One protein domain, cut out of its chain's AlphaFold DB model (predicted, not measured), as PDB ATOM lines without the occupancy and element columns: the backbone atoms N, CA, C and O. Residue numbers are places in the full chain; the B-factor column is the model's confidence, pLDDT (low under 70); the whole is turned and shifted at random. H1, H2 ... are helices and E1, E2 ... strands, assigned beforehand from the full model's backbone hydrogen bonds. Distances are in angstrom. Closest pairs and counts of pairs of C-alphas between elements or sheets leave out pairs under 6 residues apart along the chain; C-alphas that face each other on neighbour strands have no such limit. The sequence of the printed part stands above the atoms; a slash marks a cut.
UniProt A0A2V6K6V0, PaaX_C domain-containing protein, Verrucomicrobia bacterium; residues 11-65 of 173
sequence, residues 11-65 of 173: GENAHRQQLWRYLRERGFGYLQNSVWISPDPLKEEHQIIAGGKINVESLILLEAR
ATOM      1  N   GLY A  11     121.665  93.529  84.694       58.47
ATOM      2  CA  GLY A  11     120.616  92.622  85.165       58.47
ATOM      3  C   GLY A  11     119.577  93.277  86.082       58.47
ATOM      4  O   GLY A  11     118.388  92.998  85.947       58.47
ATOM      5  N   GLU A  12     119.966  94.192  86.972       63.62
ATOM      6  CA  GLU A  12     119.026  94.870  87.887       63.62
ATOM      7  C   GLU A  12     118.068  95.802  87.135       63.62
ATOM      8  O   GLU A  12     116.869  95.871  87.425       63.62
ATOM      9  N   ASN A  13     118.577  96.469  86.096       71.88
ATOM     10  CA  ASN A  13     117.775  97.333  85.232       71.88
ATOM     11  C   ASN A  13     116.738  96.540  84.421       71.88
ATOM     12  O   ASN A  13     115.614  97.014  84.240       71.88
ATOM     13  N   ALA A  14     117.077  95.329  83.968       76.31
ATOM     14  CA  ALA A  14     116.154  94.466  83.232       76.31
ATOM     15  C   ALA A  14     114.987  93.984  84.117       76.31
ATOM     16  O   ALA A  14     113.827  94.086  83.707       76.31
ATOM     17  N   HIS A  15     115.275  93.551  85.350       75.06
ATOM     18  CA  HIS A  15     114.248  93.147  86.318       75.06
ATOM     19  C   HIS A  15     113.317  94.308  86.687       75.06
ATOM     20  O   HIS A  15     112.096  94.143  86.704       75.06
ATOM     21  N   ARG A  16     113.863  95.516  86.888       77.94
ATOM     22  CA  ARG A  16     113.060  96.721  87.146       77.94
ATOM     23  C   ARG A  16     112.104  97.032  85.994       77.94
ATOM     24  O   ARG A  16     110.925  97.285  86.222       77.94
ATOM     25  N   GLN A  17     112.584  96.965  84.753       81.81
ATOM     26  CA  GLN A  17     111.738  97.181  83.577       81.81
ATOM     27  C   GLN A  17     110.666  96.098  83.415       81.81
ATOM     28  O   GLN A  17     109.586  96.378  82.896       81.81
ATOM     29  N   GLN A  18     110.949  94.855  83.808       81.25
ATOM     30  CA  GLN A  18     109.952  93.784  83.820       81.25
ATOM     31  C   GLN A  18     108.865  94.046  84.870       81.25
ATOM     32  O   GLN A  18     107.684  93.961  84.540       81.25
ATOM     33  N   LEU A  19     109.243  94.450  86.086       81.00
ATOM     34  CA  LEU A  19     108.289  94.821  87.134       81.00
ATOM     35  C   LEU A  19     107.421  96.017  86.715       81.00
ATOM     36  O   LEU A  19     106.206  95.983  86.863       81.00
ATOM     37  N   TRP A  20     108.013  97.056  86.125       85.56
ATOM     38  CA  TRP A  20     107.253  98.213  85.640       85.56
ATOM     39  C   TRP A  20     106.255  97.850  84.541       85.56
ATOM     40  O   TRP A  20     105.152  98.394  84.514       85.56
ATOM     41  N   ARG A  21     106.618  96.929  83.640       84.06
ATOM     42  CA  ARG A  21     105.686  96.396  82.634       84.06
ATOM     43  C   ARG A  21     104.532  95.652  83.302       84.06
ATOM     44  O   ARG A  21     103.387  95.990  83.035       84.06
ATOM     45  N   TYR A  22     104.838  94.752  84.236       85.19
ATOM     46  CA  TYR A  22     103.842  93.999  85.005       85.19
ATOM     47  C   TYR A  22     102.842  94.906  85.741       85.19
ATOM     48  O   TYR A  22     101.636  94.665  85.689       85.19
ATOM     49  N   LEU A  23     103.332  95.958  86.404       87.31
ATOM     50  CA  LEU A  23     102.499  96.902  87.155       87.31
ATOM     51  C   LEU A  23     101.611  97.730  86.216       87.31
ATOM     52  O   LEU A  23     100.413  97.865  86.460       87.31
ATOM     53  N   ARG A  24     102.158  98.219  85.095       87.31
ATOM     54  CA  ARG A  24     101.375  98.949  84.081       87.31
ATOM     55  C   ARG A  24     100.290  98.093  83.447       87.31
ATOM     56  O   ARG A  24      99.184  98.581  83.248       87.31
ATOM     57  N   GLU A  25     100.595  96.836  83.143       85.00
ATOM     58  CA  GLU A  25      99.625  95.880  82.592       85.00
ATOM     59  C   GLU A  25      98.449  95.619  83.547       85.00
ATOM     60  O   GLU A  25      97.372  95.245  83.093       85.00
ATOM     61  N   ARG A  26      98.635  95.866  84.848       86.12
ATOM     62  CA  ARG A  26      97.600  95.775  85.890       86.12
ATOM     63  C   ARG A  26      96.968  97.114  86.265       86.12
ATOM     64  O   ARG A  26      96.207  97.178  87.219       86.12
ATOM     65  N   GLY A  27      97.280  98.187  85.543       88.69
ATOM     66  CA  GLY A  27      96.672  99.498  85.775       88.69
ATOM     67  C   GLY A  27      97.272 100.299  86.934       88.69
ATOM     68  O   GLY A  27      96.758 101.376  87.234       88.69
ATOM     69  N   PHE A  28      98.383  99.857  87.539       92.06
ATOM     70  CA  PHE A  28      99.062 100.646  88.570       92.06
ATOM     71  C   PHE A  28      99.557 101.975  87.996       92.06
ATOM     72  O   PHE A  28     100.161 102.035  86.919       92.06
ATOM     73  N   GLY A  29      99.326 103.038  88.755       92.38
ATOM     74  CA  GLY A  29      99.788 104.380  88.454       92.38
ATOM     75  C   GLY A  29     101.209 104.604  88.948       92.38
ATOM     76  O   GLY A  29     101.599 104.109  90.006       92.38
ATOM     77  N   TYR A  30     101.990 105.349  88.174       91.94
ATOM     78  CA  TYR A  30     103.366 105.699  88.501       91.94
ATOM     79  C   TYR A  30     103.406 107.103  89.087       91.94
ATOM     80  O   TYR A  30     103.255 108.065  88.342       91.94
ATOM     81  N   LEU A  31     103.615 107.224  90.399       87.19
ATOM     82  CA  LEU A  31     103.593 108.528  91.060       87.19
ATOM     83  C   LEU A  31     104.968 109.209  91.010       87.19
ATOM     84  O   LEU A  31     105.085 110.349  90.574       87.19
ATOM     85  N   GLN A  32     106.021 108.506  91.441       83.38
ATOM     86  CA  GLN A  32     107.405 108.996  91.400       83.38
ATOM     87  C   GLN A  32     108.417 107.873  91.639       83.38
ATOM     88  O   GLN A  32     108.180 106.998  92.465       83.38
ATOM     89  N   ASN A  33     109.588 107.937  90.999       81.62
ATOM     90  CA  ASN A  33     110.730 107.028  91.191       81.62
ATOM     91  C   ASN A  33     110.373 105.530  91.168       81.62
ATOM     92  O   ASN A  33     110.349 104.928  90.096       81.62
ATOM     93  N   SER A  34     110.114 104.944  92.336       84.00
ATOM     94  CA  SER A  34     109.766 103.531  92.543       84.00
ATOM     95  C   SER A  34     108.415 103.352  93.247       84.00
ATOM     96  O   SER A  34     108.084 102.245  93.656       84.00
ATOM     97  N   VAL A  35     107.638 104.428  93.398       88.81
ATOM     98  CA  VAL A  35     106.323 104.429  94.041       88.81
ATOM     99  C   VAL A  35     105.249 104.217  92.983       88.81
ATOM    100  O   VAL A  35     105.044 105.054  92.097       88.81
ATOM    101  N   TRP A  36     104.565 103.088  93.113       91.06
ATOM    102  CA  TRP A  36     103.431 102.698  92.290       91.06
ATOM    103  C   TRP A  36     102.204 102.554  93.172       91.06
ATOM    104  O   TRP A  36     102.306 102.048  94.288       91.06
ATOM    105  N   ILE A  37     101.056 102.995  92.673       91.50
ATOM    106  CA  ILE A  37      99.809 102.997  93.435       91.50
ATOM    107  C   ILE A  37      98.685 102.343  92.640       91.50
ATOM    108  O   ILE A  37      98.655 102.403  91.412       91.50
ATOM    109  N   SER A  38      97.745 101.739  93.353       90.56
ATOM    110  CA  SER A  38      96.479 101.253  92.811       90.56
ATOM    111  C   SER A  38      95.370 101.567  93.818       90.56
ATOM    112  O   SER A  38      95.621 101.477  95.022       90.56
ATOM    113  N   PRO A  39      94.163 101.958  93.371       88.06
ATOM    114  CA  PRO A  39      93.007 102.059  94.257       88.06
ATOM    115  C   PRO A  39      92.412 100.684  94.606       88.06
ATOM    116  O   PRO A  39      91.544 100.611  95.481       88.06
ATOM    117  N   ASP A  40      92.825  99.623  93.905       84.31
ATOM    118  CA  ASP A  40      92.285  98.277  94.059       84.31
ATOM    119  C   ASP A  40      93.028  97.489  95.152       84.31
ATOM    120  O   ASP A  40      94.244  97.641  95.309       84.31
ATOM    121  N   PRO A  41      92.333  96.625  95.918       80.25
ATOM    122  CA  PRO A  41      92.972  95.785  96.929       80.25
ATOM    123  C   PRO A  41      94.011  94.825  96.327       80.25
ATOM    124  O   PRO A  41      93.706  94.090  95.394       80.25
ATOM    125  N   LEU A  42      95.196  94.733  96.938       77.88
ATOM    126  CA  LEU A  42      96.371  94.015  96.404       77.88
ATOM    127  C   LEU A  42      96.382  92.492  96.658       77.88
ATOM    128  O   LEU A  42      97.440  91.876  96.823       77.88
ATOM    129  N   LYS A  43      95.210  91.861  96.778       75.00
ATOM    130  CA  LYS A  43      95.093  90.478  97.283       75.00
ATOM    131  C   LYS A  43      95.796  89.452  96.390       75.00
ATOM    132  O   LYS A  43      96.388  88.503  96.903       75.00
ATOM    133  N   GLU A  44      95.726  89.629  95.075       71.50
ATOM    134  CA  GLU A  44      96.340  88.719  94.102       71.50
ATOM    135  C   GLU A  44      97.844  88.976  93.974       71.50
ATOM    136  O   GLU A  44      98.645  88.042  93.892       71.50
ATOM    137  N   GLU A  45      98.250  90.243  94.028       72.56
ATOM    138  CA  GLU A  45      99.643  90.672  93.975       72.56
ATOM    139  C   GLU A  45     100.425  90.100  95.153       72.56
ATOM    140  O   GLU A  45     101.518  89.571  94.951       72.56
ATOM    141  N   HIS A  46      99.836  90.101  96.354       68.12
ATOM    142  CA  HIS A  46     100.418  89.451  97.526       68.12
ATOM    143  C   HIS A  46     100.787  87.985  97.258       68.12
ATOM    144  O   HIS A  46     101.881  87.554  97.619       68.12
ATOM    145  N   GLN A  47      99.916  87.222  96.590       65.56
ATOM    146  CA  GLN A  47     100.162  85.808  96.286       65.56
ATOM    147  C   GLN A  47     101.218  85.620  95.190       65.56
ATOM    148  O   GLN A  47     102.067  84.733  95.285       65.56
ATOM    149  N   ILE A  48     101.197  86.463  94.154       65.94
ATOM    150  CA  ILE A  48     102.146  86.393  93.031       65.94
ATOM    151  C   ILE A  48     103.562  86.763  93.483       65.94
ATOM    152  O   ILE A  48     104.533  86.135  93.053       65.94
ATOM    153  N   ILE A  49     103.669  87.762  94.358       64.44
ATOM    154  CA  ILE A  49     104.932  88.221  94.932       64.44
ATOM    155  C   ILE A  49     105.460  87.172  95.916       64.44
ATOM    156  O   ILE A  49     106.603  86.745  95.778       64.44
ATOM    157  N   ALA A  50     104.625  86.657  96.827       61.62
ATOM    158  CA  ALA A  50     105.025  85.587  97.750       61.62
ATOM    159  C   ALA A  50     105.447  84.287  97.031       61.62
ATOM    160  O   ALA A  50     106.287  83.548  97.536       61.62
ATOM    161  N   GLY A  51     104.909  84.022  95.836       60.53
ATOM    162  CA  GLY A  51     105.232  82.852  95.013       60.53
ATOM    163  C   GLY A  51     106.575  82.897  94.265       60.53
ATOM    164  O   GLY A  51     106.830  82.008  93.454       60.53
ATOM    165  N   GLY A  52     107.421  83.916  94.477       55.81
ATOM    166  CA  GLY A  52     108.828  83.926  94.038       55.81
ATOM    167  C   GLY A  52     109.093  84.190  92.547       55.81
ATOM    168  O   GLY A  52     110.232  84.083  92.100       55.81
ATOM    169  N   LYS A  53     108.079  84.556  91.749       58.22
ATOM    170  CA  LYS A  53     108.250  84.862  90.307       58.22
ATOM    171  C   LYS A  53     108.888  86.230  90.028       58.22
ATOM    172  O   LYS A  53     109.270  86.511  88.894       58.22
ATOM    173  N   ILE A  54     108.980  87.084  91.041       61.50
ATOM    174  CA  ILE A  54     109.613  88.404  91.012       61.50
ATOM    175  C   ILE A  54     110.527  88.439  92.236       61.50
ATOM    176  O   ILE A  54     110.084  88.034  93.307       61.50
ATOM    177  N   ASN A  55     111.782  88.883  92.097       60.78
ATOM    178  CA  ASN A  55     112.663  89.021  93.259       60.78
ATOM    179  C   ASN A  55     112.050  90.045  94.236       60.78
ATOM    180  O   ASN A  55     112.027  91.247  93.963       60.78
ATOM    181  N   VAL A  56     111.504  89.531  95.338       55.56
ATOM    182  CA  VAL A  56     110.699  90.259  96.328       55.56
ATOM    183  C   VAL A  56     111.556  91.189  97.184       55.56
ATOM    184  O   VAL A  56     111.038  92.142  97.756       55.56
ATOM    185  N   GLU A  57     112.877  90.986  97.218       58.38
ATOM    186  CA  GLU A  57     113.808  91.763  98.049       58.38
ATOM    187  C   GLU A  57     113.855  93.259  97.682       58.38
ATOM    188  O   GLU A  57     114.414  94.064  98.420       58.38
ATOM    189  N   SER A  58     113.252  93.659  96.556       66.00
ATOM    190  CA  SER A  58     113.177  95.051  96.090       66.00
ATOM    191  C   SER A  58     111.765  95.659  96.098       66.00
ATOM    192  O   SER A  58     111.594  96.765  95.579       66.00
ATOM    193  N   LEU A  59     110.748  94.966  96.629       72.50
ATOM    194  CA  LEU A  59     109.352  95.417  96.578       72.50
ATOM    195  C   LEU A  59     108.694  95.391  97.961       72.50
ATOM    196  O   LEU A  59     108.585  94.347  98.594       72.50
ATOM    197  N   ILE A  60     108.189  96.547  98.387       75.81
ATOM    198  CA  ILE A  60     107.375  96.692  99.595       75.81
ATOM    199  C   ILE A  60     105.955  97.041  99.153       75.81
ATOM    200  O   ILE A  60     105.762  97.981  98.381       75.81
ATOM    201  N   LEU A  61     104.970  96.287  99.643       79.44
ATOM    202  CA  LEU A  61     103.556  96.616  99.485       79.44
ATOM    203  C   LEU A  61     103.060  97.338 100.735       79.44
ATOM    204  O   LEU A  61     103.312  96.892 101.852       79.44
ATOM    205  N   LEU A  62     102.353  98.446 100.531       81.44
ATOM    206  CA  LEU A  62     101.766  99.253 101.593       81.44
ATOM    207  C   LEU A  62     100.313  99.556 101.237       81.44
ATOM    208  O   LEU A  62     100.019  99.940 100.105       81.44
ATOM    209  N   GLU A  63      99.423  99.442 102.217       80.94
ATOM    210  CA  GLU A  63      98.097 100.052 102.150       80.94
ATOM    211  C   GLU A  63      98.161 101.410 102.852       80.94
ATOM    212  O   GLU A  63      98.616 101.511 103.993       80.94
ATOM    213  N   ALA A  64      97.737 102.469 102.166       83.12
ATOM    214  CA  ALA A  64      97.853 103.837 102.658       83.12
ATOM    215  C   ALA A  64      96.581 104.643 102.383       83.12
ATOM    216  O   ALA A  64      95.769 104.298 101.523       83.12
ATOM    217  N   ARG A  65      96.422 105.743 103.120       80.50
ATOM    218  CA  ARG A  65      95.401 106.769 102.881       80.50
ATOM    219  C   ARG A  65      96.079 108.140 102.849       80.50
ATOM    220  O   ARG A  65      97.043 108.320 103.598       80.50
TER     221      ARG A  65
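What this domain is: This is residues 11 to 65 of the 173 residues of the protein "PaaX_C domain-containing protein" of Verrucomicrobia bacterium (UniProt A0A2V6K6V0). A long helix, H1, has the small hairpin E1 and E2 beside its last turns, while the shorter H2 lies across a gap from H1; after a short helical turn at residues 56 to 58, residues 59 to 65 run back as an extended tail past this gap. The printed part has 55 residues, in the order H1, E1, E2, H2, with one antiparallel sheet, E1 - E2; its class is mixed, helices and strands. It is compact, with a radius of gyration of the C-alphas of 11.0 A and spans of 33 by 25 by 19 A.

Where its parts are: H1, residues 11 to 25, begins at C-alpha 11 (120.616, 92.622, 85.165) and is 21.4 A long. E1 is residues 29 to 32, 9.4 A, and E2 residues 35 to 37, 6.7 A. H2, residues 43 to 50, 11.1 A, ends at C-alpha 50 (105.025, 85.587, 97.750).

How they stand to each other: The closest C-alphas of H1 and E2, Leu 23 and Trp 36, are 7.8 A apart. The hairpin's strands run at 153 degrees, with N 29 and O 37 2.8 A apart, within hydrogen-bond range. H2 is apart from H1 and E1. Every O i to N i+4 pair is within range in H1, and 3 of 4 in H2.

The domain as a whole: The C-alphas farthest apart, Gly 11 and Arg 65, are 33.9 A apart. The printed part has no cut, and its three links are tight. pLDDT is under 70 in residues 11 to 12 and 46 to 58.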